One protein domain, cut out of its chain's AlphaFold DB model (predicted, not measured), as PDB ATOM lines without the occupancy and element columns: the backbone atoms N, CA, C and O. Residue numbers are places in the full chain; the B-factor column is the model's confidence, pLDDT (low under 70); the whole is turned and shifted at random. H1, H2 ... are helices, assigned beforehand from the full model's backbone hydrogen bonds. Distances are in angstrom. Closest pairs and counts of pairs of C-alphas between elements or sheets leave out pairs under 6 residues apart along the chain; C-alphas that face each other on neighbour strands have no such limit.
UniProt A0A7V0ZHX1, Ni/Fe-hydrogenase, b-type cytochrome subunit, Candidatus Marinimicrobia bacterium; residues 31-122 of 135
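Overview. This is residues 31 to 122 of the 135 residues of the protein "Ni/Fe-hydrogenase, b-type cytochrome subunit" of Candidatus Marinimicrobia bacterium (UniProt A0A7V0ZHX1). Long helices H1 and H4 make a narrow V; short H2 and H3 lie at its closed end, H5 across the far end of H4. Printed are 92 residues with five named helices, H1 to H5 in order, and no named strand: all helix. The whole is only just loose, close to extended; the radius of gyration of the C-alphas is 18.0 A, the spans 55 by 24 by 20 A.

Arrangement. H1, residues 31 to 58, touches H4, residues 79 to 111, at a shallow tilt of 29 degrees, C-alphas 48 and 86 closest at 6.4 A. H2, residues 64 to 69, touches H1; H5, residues 115 to 121, touches H4 about perpendicular at 85 degrees. In H3, residues 71 to 76, 0 of 2 O i to N i+4 pairs are within hydrogen-bond range, but 3 of 3 O i to N i+3.

Along the chain. H1 begins at C-alpha 31 (361.748, 288.452, 387.217) and runs 39.4 A; H4 runs 47.5 A to C-alpha 111 (357.905, 283.503, 370.576).

Size, cuts and confidence. The printed part has no cut; pLDDT is under 70 in 18 residues.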
ATOM      1  N   PRO A  31     361.405 287.776 385.964       53.56
ATOM      2  CA  PRO A  31     361.748 288.452 387.217       53.56
ATOM      3  C   PRO A  31     363.121 289.121 387.176       53.56
ATOM      4  O   PRO A  31     363.384 290.075 387.904       53.56
ATOM      5  N   VAL A  32     363.987 288.676 386.272       56.44
ATOM      6  CA  VAL A  32     365.281 289.313 386.051       56.44
ATOM      7  C   VAL A  32     365.198 290.443 385.041       56.44
ATOM      8  O   VAL A  32     365.914 291.426 385.212       56.44
ATOM      9  N   ALA A  33     364.276 290.404 384.077       64.81
ATOM     10  CA  ALA A  33     363.951 291.604 383.311       64.81
ATOM     11  C   ALA A  33     363.402 292.687 384.252       64.81
ATOM     12  O   ALA A  33     363.877 293.817 384.203       64.81
ATOM     13  N   ALA A  34     362.495 292.344 385.172       65.56
ATOM     14  CA  ALA A  34     361.972 293.281 386.169       65.56
ATOM     15  C   ALA A  34     363.071 293.845 387.093       65.56
ATOM     16  O   ALA A  34     363.134 295.057 387.305       65.56
ATOM     17  N   LEU A  35     363.985 292.998 387.585       68.69
ATOM     18  CA  LEU A  35     365.127 293.439 388.397       68.69
ATOM     19  C   LEU A  35     366.071 294.357 387.609       68.69
ATOM     20  O   LEU A  35     366.530 295.370 388.130       68.69
ATOM     21  N   THR A  36     366.337 294.024 386.347       74.25
ATOM     22  CA  THR A  36     367.198 294.814 385.459       74.25
ATOM     23  C   THR A  36     366.574 296.183 385.179       74.25
ATOM     24  O   THR A  36     367.260 297.197 385.282       74.25
ATOM     25  N   HIS A  37     365.264 296.250 384.929       76.81
ATOM     26  CA  HIS A  37     364.563 297.529 384.798       76.81
ATOM     27  C   HIS A  37     364.637 298.341 386.097       76.81
ATOM     28  O   HIS A  37     364.939 299.531 386.063       76.81
ATOM     29  N   PHE A  38     364.433 297.718 387.258       75.25
ATOM     30  CA  PHE A  38     364.532 298.426 388.532       75.25
ATOM     31  C   PHE A  38     365.950 298.971 388.795       75.25
ATOM     32  O   PHE A  38     366.114 300.135 389.148       75.25
ATOM     33  N   LEU A  39     366.990 298.170 388.576       77.56
ATOM     34  CA  LEU A  39     368.365 298.586 388.856       77.56
ATOM     35  C   LEU A  39     368.900 299.589 387.827       77.56
ATOM     36  O   LEU A  39     369.411 300.641 388.205       77.56
ATOM     37  N   PHE A  40     368.789 299.295 386.531       82.38
ATOM     38  CA  PHE A  40     369.400 300.133 385.497       82.38
ATOM     39  C   PHE A  40     368.517 301.313 385.105       82.38
ATOM     40  O   PHE A  40     369.018 302.426 384.967       82.38
ATOM     41  N   VAL A  41     367.205 301.101 384.965       83.12
ATOM     42  CA  VAL A  41     366.294 302.184 384.578       83.12
ATOM     43  C   VAL A  41     365.951 303.029 385.792       83.12
ATOM     44  O   VAL A  41     366.224 304.219 385.768       83.12
ATOM     45  N   PHE A  42     365.412 302.462 386.873       81.88
ATOM     46  CA  PHE A  42     364.977 303.280 388.012       81.88
ATOM     47  C   PHE A  42     366.156 303.804 388.850       81.88
ATOM     48  O   PHE A  42     366.351 305.017 388.931       81.88
ATOM     49  N   CYS A  43     366.987 302.930 389.430       85.31
ATOM     50  CA  CYS A  43     368.108 303.381 390.265       85.31
ATOM     51  C   CYS A  43     369.194 304.103 389.450       85.31
ATOM     52  O   CYS A  43     369.689 305.145 389.881       85.31
ATOM     53  N   GLY A  44     369.538 303.586 388.265       88.25
ATOM     54  CA  GLY A  44     370.513 304.214 387.374       88.25
ATOM     55  C   GLY A  44     370.084 305.605 386.904       88.25
ATOM     56  O   GLY A  44     370.891 306.531 386.947       88.25
ATOM     57  N   SER A  45     368.819 305.798 386.501       88.62
ATOM     58  CA  SER A  45     368.360 307.129 386.066       88.62
ATOM     59  C   SER A  45     368.302 308.114 387.227       88.62
ATOM     60  O   SER A  45     368.726 309.254 387.064       88.62
ATOM     61  N   LEU A  46     367.870 307.677 388.416       89.69
ATOM     62  CA  LEU A  46     367.868 308.524 389.606       89.69
ATOM     63  C   LEU A  46     369.286 308.995 389.946       89.69
ATOM     64  O   LEU A  46     369.495 310.180 390.196       89.69
ATOM     65  N   PHE A  47     370.272 308.097 389.884       89.81
ATOM     66  CA  PHE A  47     371.677 308.452 390.066       89.81
ATOM     67  C   PHE A  47     372.145 309.501 389.047       89.81
ATOM     68  O   PHE A  47     372.765 310.497 389.428       89.81
ATOM     69  N   MET A  48     371.824 309.307 387.763       92.69
ATOM     70  CA  MET A  48     372.190 310.240 386.693       92.69
ATOM     71  C   MET A  48     371.533 311.612 386.875       92.69
ATOM     72  O   MET A  48     372.188 312.629 386.669       92.69
ATOM     73  N   ILE A  49     370.270 311.653 387.307       91.56
ATOM     74  CA  ILE A  49     369.553 312.901 387.593       91.56
ATOM     75  C   ILE A  49     370.220 313.639 388.755       91.56
ATOM     76  O   ILE A  49     370.527 314.820 388.621       91.56
ATOM     77  N   LEU A  50     370.482 312.957 389.875       89.88
ATOM     78  CA  LEU A  50     371.069 313.582 391.065       89.88
ATOM     79  C   LEU A  50     372.468 314.139 390.789       89.88
ATOM     80  O   LEU A  50     372.746 315.297 391.085       89.88
ATOM     81  N   THR A  51     373.338 313.331 390.184       90.56
ATOM     82  CA  THR A  51     374.711 313.747 389.862       90.56
ATOM     83  C   THR A  51     374.750 314.795 388.748       90.56
ATOM     84  O   THR A  51     375.521 315.745 388.837       90.56
ATOM     85  N   GLY A  52     373.883 314.689 387.735       90.38
ATOM     86  CA  GLY A  52     373.758 315.682 386.666       90.38
ATOM     87  C   GLY A  52     373.269 317.042 387.167       90.38
ATOM     88  O   GLY A  52     373.843 318.070 386.811       90.38
ATOM     89  N   LEU A  53     372.250 317.060 388.033       90.38
ATOM     90  CA  LEU A  53     371.733 318.295 388.632       90.38
ATOM     91  C   LEU A  53     372.723 318.923 389.615       90.38
ATOM     92  O   LEU A  53     372.817 320.148 389.663       90.38
ATOM     93  N   ALA A  54     373.480 318.109 390.355       88.94
ATOM     94  CA  ALA A  54     374.550 318.596 391.219       88.94
ATOM     95  C   ALA A  54     375.659 319.289 390.408       88.94
ATOM     96  O   ALA A  54     375.985 320.436 390.694       88.94
ATOM     97  N   MET A  55     376.157 318.653 389.336       88.69
ATOM     98  CA  MET A  55     377.141 319.260 388.420       88.69
ATOM     99  C   MET A  55     376.603 320.524 387.742       88.69
ATOM    100  O   MET A  55     377.322 321.503 387.571       88.69
ATOM    101  N   TYR A  56     375.321 320.535 387.369       89.12
ATOM    102  CA  TYR A  56     374.688 321.726 386.807       89.12
ATOM    103  C   TYR A  56     374.604 322.875 387.826       89.12
ATOM    104  O   TYR A  56     374.763 324.040 387.460       89.12
ATOM    105  N   GLY A  57     374.384 322.555 389.106       85.38
ATOM    106  CA  GLY A  57     374.412 323.507 390.216       85.38
ATOM    107  C   GLY A  57     375.763 324.201 390.387       85.38
ATOM    108  O   GLY A  57     375.780 325.405 390.629       85.38
ATOM    109  N   GLU A  58     376.877 323.501 390.144       84.75
ATOM    110  CA  GLU A  58     378.228 324.087 390.229       84.75
ATOM    111  C   GLU A  58     378.432 325.261 389.255       84.75
ATOM    112  O   GLU A  58     379.215 326.171 389.529       84.75
ATOM    113  N   ASN A  59     377.697 325.290 388.138       83.88
ATOM    114  CA  ASN A  59     377.762 326.382 387.167       83.88
ATOM    115  C   ASN A  59     377.004 327.651 387.619       83.88
ATOM    116  O   ASN A  59     377.208 328.720 387.048       83.88
ATOM    117  N   ASN A  60     376.128 327.559 388.626       83.19
ATOM    118  CA  ASN A  60     375.420 328.708 389.201       83.19
ATOM    119  C   ASN A  60     375.418 328.653 390.744       83.19
ATOM    120  O   ASN A  60     374.391 328.303 391.343       83.19
ATOM    121  N   PRO A  61     376.548 329.011 391.386       77.75
ATOM    122  CA  PRO A  61     376.691 328.974 392.839       77.75
ATOM    123  C   PRO A  61     375.631 329.845 393.528       77.75
ATOM    124  O   PRO A  61     375.489 331.028 393.214       77.75
ATOM    125  N   GLY A  62     374.875 329.267 394.465       78.44
ATOM    126  CA  GLY A  62     373.769 329.951 395.153       78.44
ATOM    127  C   GLY A  62     372.417 329.929 394.424       78.44
ATOM    128  O   GLY A  62     371.444 330.505 394.914       78.44
ATOM    129  N   GLY A  63     372.320 329.251 393.277       84.00
ATOM    130  CA  GLY A  63     371.046 328.956 392.621       84.00
ATOM    131  C   GLY A  63     370.220 327.886 393.349       84.00
ATOM    132  O   GLY A  63     370.704 327.169 394.225       84.00
ATOM    133  N   LEU A  64     368.956 327.721 392.941       82.62
ATOM    134  CA  LEU A  64     368.059 326.695 393.499       82.62
ATOM    135  C   LEU A  64     368.632 325.274 393.370       82.62
ATOM    136  O   LEU A  64     368.477 324.461 394.276       82.62
ATOM    137  N   THR A  65     369.306 324.973 392.261       82.56
ATOM    138  CA  THR A  65     369.901 323.657 391.994       82.56
ATOM    139  C   THR A  65     371.102 323.356 392.884       82.56
ATOM    140  O   THR A  65     371.218 322.239 393.376       82.56
ATOM    141  N   ASP A  66     371.951 324.347 393.150       83.44
ATOM    142  CA  ASP A  66     373.105 324.217 394.046       83.44
ATOM    143  C   ASP A  66     372.661 324.002 395.504       83.44
ATOM    144  O   ASP A  66     373.115 323.082 396.177       83.44
ATOM    145  N   SER A  67     371.655 324.751 395.964       82.00
ATOM    146  CA  SER A  67     371.095 324.576 397.313       82.00
ATOM    147  C   SER A  67     370.436 323.201 397.516       82.00
ATOM    148  O   SER A  67     370.585 322.576 398.567       82.00
ATOM    149  N   LEU A  68     369.730 322.693 396.497       83.06
ATOM    150  CA  LEU A  68     369.007 321.420 396.585       83.06
ATOM    151  C   LEU A  68     369.888 320.185 396.354       83.06
ATOM    152  O   LEU A  68     369.607 319.139 396.940       83.06
ATOM    153  N   PHE A  69     370.922 320.277 395.511       84.38
ATOM    154  CA  PHE A  69     371.716 319.119 395.075       84.38
ATOM    155  C   PHE A  69     373.215 319.231 395.366       84.38
ATOM    156  O   PHE A  69     373.909 318.218 395.267       84.38
ATOM    157  N   GLY A  70     373.724 320.392 395.789       78.19
ATOM    158  CA  GLY A  70     375.147 320.619 396.076       78.19
ATOM    159  C   GLY A  70     375.707 319.733 397.196       78.19
ATOM    160  O   GLY A  70     376.879 319.362 397.170       78.19
ATOM    161  N   TRP A  71     374.863 319.261 398.124       82.25
ATOM    162  CA  TRP A  71     375.256 318.262 399.132       82.25
ATOM    163  C   TRP A  71     375.724 316.934 398.517       82.25
ATOM    164  O   TRP A  71     376.507 316.212 399.132       82.25
ATOM    165  N   THR A  72     375.301 316.620 397.290       82.69
ATOM    166  CA  THR A  72     375.723 315.414 396.565       82.69
ATOM    167  C   THR A  72     377.227 315.434 396.281       82.69
ATOM    168  O   THR A  72     377.880 314.395 396.355       82.69
ATOM    169  N   VAL A  73     377.810 316.614 396.038       82.00
ATOM    170  CA  VAL A  73     379.251 316.778 395.785       82.00
ATOM    171  C   VAL A  73     380.074 316.383 397.016       82.00
ATOM    172  O   VAL A  73     381.132 315.764 396.885       82.00
ATOM    173  N   LEU A  74     379.557 316.646 398.223       82.12
ATOM    174  CA  LEU A  74     380.217 316.290 399.485       82.12
ATOM    175  C   LEU A  74     380.340 314.774 399.673       82.12
ATOM    176  O   LEU A  74     381.324 314.309 400.243       82.12
ATOM    177  N   ILE A  75     379.381 313.996 399.161       82.12
ATOM    178  CA  ILE A  75     379.403 312.526 399.239       82.12
ATOM    179  C   ILE A  75     380.538 311.951 398.388       82.12
ATOM    180  O   ILE A  75     381.185 310.984 398.785       82.12
ATOM    181  N   PHE A  76     380.799 312.557 397.231       81.75
ATOM    182  CA  PHE A  76     381.857 312.125 396.315       81.75
ATOM    183  C   PHE A  76     383.218 312.772 396.605       81.75
ATOM    184  O   PHE A  76     384.226 312.385 396.006       81.75
ATOM    185  N   GLY A  77     383.257 313.747 397.516       81.06
ATOM    186  CA  GLY A  77     384.452 314.433 398.004       81.06
ATOM    187  C   GLY A  77     385.078 315.429 397.023       81.06
ATOM    188  O   GLY A  77     385.744 316.366 397.452       81.06
ATOM    189  N   SER A  78     384.872 315.264 395.715       85.31
ATOM    190  CA  SER A  78     385.332 316.207 394.692       85.31
ATOM    191  C   SER A  78     384.406 316.225 393.477       85.31
ATOM    192  O   SER A  78     383.857 315.187 393.094       85.31
ATOM    193  N   SER A  79     384.306 317.391 392.829       86.81
ATOM    194  CA  SER A  79     383.584 317.562 391.558       86.81
ATOM    195  C   SER A  79     384.108 316.589 390.490       86.81
ATOM    196  O   SER A  79     383.345 315.838 389.885       86.81
ATOM    197  N   GLN A  80     385.433 316.456 390.358       89.50
ATOM    198  CA  GLN A  80     386.045 315.552 389.376       89.50
ATOM    199  C   GLN A  80     385.678 314.070 389.589       89.50
ATOM    200  O   GLN A  80     385.443 313.338 388.623       89.50
ATOM    201  N   SER A  81     385.609 313.616 390.843       89.31
ATOM    202  CA  SER A  81     385.181 312.250 391.181       89.31
ATOM    203  C   SER A  81     383.721 312.013 390.782       89.31
ATOM    204  O   SER A  81     383.403 311.005 390.150       89.31
ATOM    205  N   MET A  82     382.845 312.987 391.048       89.62
ATOM    206  CA  MET A  82     381.440 312.939 390.641       89.62
ATOM    207  C   MET A  82     381.284 312.888 389.112       89.62
ATOM    208  O   MET A  82     380.560 312.030 388.610       89.62
ATOM    209  N   HIS A  83     382.019 313.721 388.366       92.12
ATOM    210  CA  HIS A  83     382.052 313.684 386.896       92.12
ATOM    211  C   HIS A  83     382.514 312.325 386.354       92.12
ATOM    212  O   HIS A  83     381.979 311.830 385.357       92.12
ATOM    213  N   THR A  84     383.503 311.715 387.010       92.94
ATOM    214  CA  THR A  84     384.027 310.399 386.628       92.94
ATOM    215  C   THR A  84     382.975 309.318 386.856       92.94
ATOM    216  O   THR A  84     382.669 308.560 385.937       92.94
ATOM    217  N   MET A  85     382.359 309.275 388.040       90.62
ATOM    218  CA  MET A  85     381.296 308.310 388.327       90.62
ATOM    219  C   MET A  85     380.065 308.507 387.434       90.62
ATOM    220  O   MET A  85     379.503 307.518 386.964       90.62
ATOM    221  N   HIS A  86     379.672 309.752 387.148       94.00
ATOM    222  CA  HIS A  86     378.576 310.044 386.224       94.00
ATOM    223  C   HIS A  86     378.863 309.482 384.830       94.00
ATOM    224  O   HIS A  86     378.016 308.800 384.267       94.00
ATOM    225  N   HIS A  87     380.076 309.672 384.298       93.69
ATOM    226  CA  HIS A  87     380.464 309.086 383.013       93.69
ATOM    227  C   HIS A  87     380.515 307.558 383.036       93.69
ATOM    228  O   HIS A  87     380.082 306.921 382.078       93.69
ATOM    229  N   VAL A  88     381.020 306.949 384.111       93.50
ATOM    230  CA  VAL A  88     381.057 305.484 384.240       93.50
ATOM    231  C   VAL A  88     379.642 304.908 384.195       93.50
ATOM    232  O   VAL A  88     379.392 303.962 383.450       93.50
ATOM    233  N   VAL A  89     378.700 305.503 384.929       90.88
ATOM    234  CA  VAL A  89     377.293 305.083 384.896       90.88
ATOM    235  C   VAL A  89     376.650 305.421 383.550       90.88
ATOM    236  O   VAL A  89     375.902 304.601 383.022       90.88
ATOM    237  N   ALA A  90     376.995 306.554 382.930       93.50
ATOM    238  CA  ALA A  90     376.531 306.904 381.592       93.50
ATOM    239  C   ALA A  90     376.894 305.826 380.564       93.50
ATOM    240  O   ALA A  90     376.048 305.480 379.751       93.50
ATOM    241  N   TRP A  91     378.096 305.239 380.628       92.94
ATOM    242  CA  TRP A  91     378.517 304.153 379.731       92.94
ATOM    243  C   TRP A  91     377.727 302.852 379.904       92.94
ATOM    244  O   TRP A  91     377.597 302.081 378.950       92.94
ATOM    245  N   VAL A  92     377.152 302.613 381.083       89.50
ATOM    246  CA  VAL A  92     376.295 301.444 381.325       89.50
ATOM    247  C   VAL A  92     374.995 301.533 380.516       89.50
ATOM    248  O   VAL A  92     374.500 300.507 380.052       89.50
ATOM    249  N   PHE A  93     374.461 302.738 380.275       89.62
ATOM    250  CA  PHE A  93     373.198 302.926 379.546       89.62
ATOM    251  C   PHE A  93     373.252 302.490 378.072       89.62
ATOM    252  O   PHE A  93     372.372 301.731 377.666       89.62
ATOM    253  N   PRO A  94     374.252 302.883 377.256       92.31
ATOM    254  CA  PRO A  94     374.412 302.369 375.898       92.31
ATOM    255  C   PRO A  94     374.547 300.846 375.843       92.31
ATOM    256  O   PRO A  94     373.933 300.206 374.992       92.31
ATOM    257  N   VAL A  95     375.306 300.247 376.767       90.06
ATOM    258  CA  VAL A  95     375.450 298.783 376.838       90.06
ATOM    259  C   VAL A  95     374.104 298.132 377.161       90.06
ATOM    260  O   VAL A  95     373.702 297.179 376.494       90.06
ATOM    261  N   TYR A  96     373.377 298.679 378.137       86.31
ATOM    262  CA  TYR A  96     372.034 298.223 378.480       86.31
ATOM    263  C   TYR A  96     371.063 298.345 377.299       86.31
ATOM    264  O   TYR A  96     370.304 297.415 377.047       86.31
ATOM    265  N   LEU A  97     371.119 299.440 376.536       88.94
ATOM    266  CA  LEU A  97     370.287 299.643 375.350       88.94
ATOM    267  C   LEU A  97     370.527 298.554 374.297       88.94
ATOM    268  O   LEU A  97     369.565 297.989 373.781       88.94
ATOM    269  N   ILE A  98     371.789 298.219 374.009       90.00
ATOM    270  CA  ILE A  98     372.130 297.153 373.053       90.00
ATOM    271  C   ILE A  98     371.575 295.803 373.531       90.00
ATOM    272  O   ILE A  98     370.928 295.095 372.759       90.00
ATOM    273  N   LEU A  99     371.782 295.461 374.807       85.44
ATOM    274  CA  LEU A  99     371.264 294.220 375.393       85.44
ATOM    275  C   LEU A  99     369.730 294.175 375.393       85.44
ATOM    276  O   LEU A  99     369.148 293.128 375.113       85.44
ATOM    277  N   HIS A 100     369.075 295.301 375.671       84.62
ATOM    278  CA  HIS A 100     367.621 295.428 375.654       84.62
ATOM    279  C   HIS A 100     367.054 295.214 374.247       84.62
ATOM    280  O   HIS A 100     366.138 294.411 374.079       84.62
ATOM    281  N   LEU A 101     367.633 295.861 373.231       85.69
ATOM    282  CA  LEU A 101     367.228 295.674 371.836       85.69
ATOM    283  C   LEU A 101     367.416 294.223 371.389       85.69
ATOM    284  O   LEU A 101     366.515 293.654 370.778       85.69
ATOM    285  N   TYR A 102     368.541 293.596 371.745       83.12
ATOM    286  CA  TYR A 102     368.755 292.175 371.480       83.12
ATOM    287  C   TYR A 102     367.686 291.301 372.148       83.12
ATOM    288  O   TYR A 102     367.127 290.422 371.497       83.12
ATOM    289  N   ALA A 103     367.374 291.544 373.424       79.44
ATOM    290  CA  ALA A 103     366.378 290.765 374.153       79.44
ATOM    291  C   ALA A 103     364.981 290.891 373.528       79.44
ATOM    292  O   ALA A 103     364.305 289.879 373.351       79.44
ATOM    293  N   VAL A 104     364.575 292.109 373.148       77.62
ATOM    294  CA  VAL A 104     363.292 292.365 372.476       77.62
ATOM    295  C   VAL A 104     363.241 291.663 371.121       77.62
ATOM    296  O   VAL A 104     362.286 290.941 370.851       77.62
ATOM    297  N   VAL A 105     364.287 291.789 370.301       80.06
ATOM    298  CA  VAL A 105     364.343 291.149 368.976       80.06
ATOM    299  C   VAL A 105     364.372 289.621 369.091       80.06
ATOM    300  O   VAL A 105     363.658 288.935 368.364       80.06
ATOM    301  N   ARG A 106     365.141 289.063 370.032       77.00
ATOM    302  CA  ARG A 106     365.179 287.616 370.303       77.00
ATOM    303  C   ARG A 106     363.807 287.100 370.710       77.00
ATOM    304  O   ARG A 106     363.391 286.057 370.219       77.00
ATOM    305  N   HIS A 107     363.117 287.808 371.598       69.19
ATOM    306  CA  HIS A 107     361.777 287.432 372.038       69.19
ATOM    307  C   HIS A 107     360.760 287.508 370.887       69.19
ATOM    308  O   HIS A 107     359.906 286.634 370.757       69.19
ATOM    309  N   ASP A 108     360.870 288.511 370.014       72.38
ATOM    310  CA  ASP A 108     360.006 288.659 368.838       72.38
ATOM    311  C   ASP A 108     360.190 287.496 367.843       72.38
ATOM    312  O   ASP A 108     359.215 286.908 367.373       72.38
ATOM    313  N   ILE A 109     361.444 287.095 367.595       71.62
ATOM    314  CA  ILE A 109     361.785 285.981 366.694       71.62
ATOM    315  C   ILE A 109     361.377 284.621 367.284       71.62
ATOM    316  O   ILE A 109     360.841 283.781 366.562       71.62
ATOM    317  N   VAL A 110     361.650 284.380 368.574       69.00
ATOM    318  CA  VAL A 110     361.467 283.065 369.219       69.00
ATOM    319  C   VAL A 110     360.004 282.785 369.551       69.00
ATOM    320  O   VAL A 110     359.527 281.684 369.287       69.00
ATOM    321  N   GLU A 111     359.272 283.753 370.104       59.22
ATOM    322  CA  GLU A 111     357.905 283.503 370.576       59.22
ATOM    323  C   GLU A 111     356.826 283.792 369.535       59.22
ATOM    324  O   GLU A 111     355.661 283.503 369.798       59.22
ATOM    325  N   ARG A 112     357.159 284.396 368.379       57.34
ATOM    326  CA  ARG A 112     356.178 284.976 367.428       57.34
ATOM    327  C   ARG A 112     355.094 285.824 368.112       57.34
ATOM    328  O   ARG A 112     354.061 286.142 367.520       57.34
ATOM    329  N   SER A 113     355.310 286.197 369.368       53.69
ATOM    330  CA  SER A 113     354.433 287.071 370.108       53.69
ATOM    331  C   SER A 113     354.844 288.459 369.665       53.69
ATOM    332  O   SER A 113     355.981 288.874 369.857       53.69
ATOM    333  N   SER A 114     353.936 289.126 368.961       53.00
ATOM    334  CA  SER A 114     354.118 290.448 368.358       53.00
ATOM    335  C   SER A 114     354.293 291.544 369.428       53.00
ATOM    336  O   SER A 114     353.531 292.505 369.478       53.00
ATOM    337  N   ILE A 115     355.261 291.406 370.337       61.31
ATOM    338  CA  ILE A 115     355.526 292.366 371.412       61.31
ATOM    339  C   ILE A 115     356.080 293.651 370.802       61.31
ATOM    340  O   ILE A 115     355.578 294.730 371.116       61.31
ATOM    341  N   THR A 116     357.014 293.553 369.854       61.16
ATOM    342  CA  THR A 116     357.562 294.727 369.155       61.16
ATOM    343  C   THR A 116     356.479 295.423 368.334       61.16
ATOM    344  O   THR A 116     356.323 296.644 368.399       61.16
ATOM    345  N   SER A 117     355.658 294.636 367.631       56.12
ATOM    346  CA  SER A 117     354.506 295.154 366.889       56.12
ATOM    347  C   SER A 117     353.484 295.821 367.815       56.12
ATOM    348  O   SER A 117     352.946 296.863 367.465       56.12
ATOM    349  N   SER A 118     353.267 295.315 369.034       62.44
ATOM    350  CA  SER A 118     352.351 295.938 369.998       62.44
ATOM    351  C   SER A 118     352.843 297.283 370.543       62.44
ATOM    352  O   SER A 118     352.017 298.136 370.849       62.44
ATOM    353  N   ILE A 119     354.160 297.523 370.604       73.44
ATOM    354  CA  ILE A 119     354.719 298.833 370.986       73.44
ATOM    355  C   ILE A 119     354.474 299.869 369.880       73.44
ATOM    356  O   ILE A 119     354.156 301.017 370.172       73.44
ATOM    357  N   ILE A 120     354.605 299.466 368.611       65.88
ATOM    358  CA  ILE A 120     354.476 300.372 367.457       65.88
ATOM    359  C   ILE A 120     353.007 300.575 367.058       65.88
ATOM    360  O   ILE A 120     352.600 301.686 366.731       65.88
ATOM    361  N   THR A 121     352.208 299.508 367.065       63.00
ATOM    362  CA  THR A 121     350.822 299.502 366.564       63.00
ATOM    363  C   THR A 121     349.774 299.597 367.672       63.00
ATOM    364  O   THR A 121     348.620 299.898 367.388       63.00
ATOM    365  N   GLY A 122     350.144 299.323 368.929       62.44
ATOM    366  CA  GLY A 122     349.220 299.274 370.068       62.44
ATOM    367  C   GLY A 122     348.390 297.987 370.173       62.44
ATOM    368  O   GLY A 122     347.730 297.777 371.190       62.44
TER     369      GLY A 122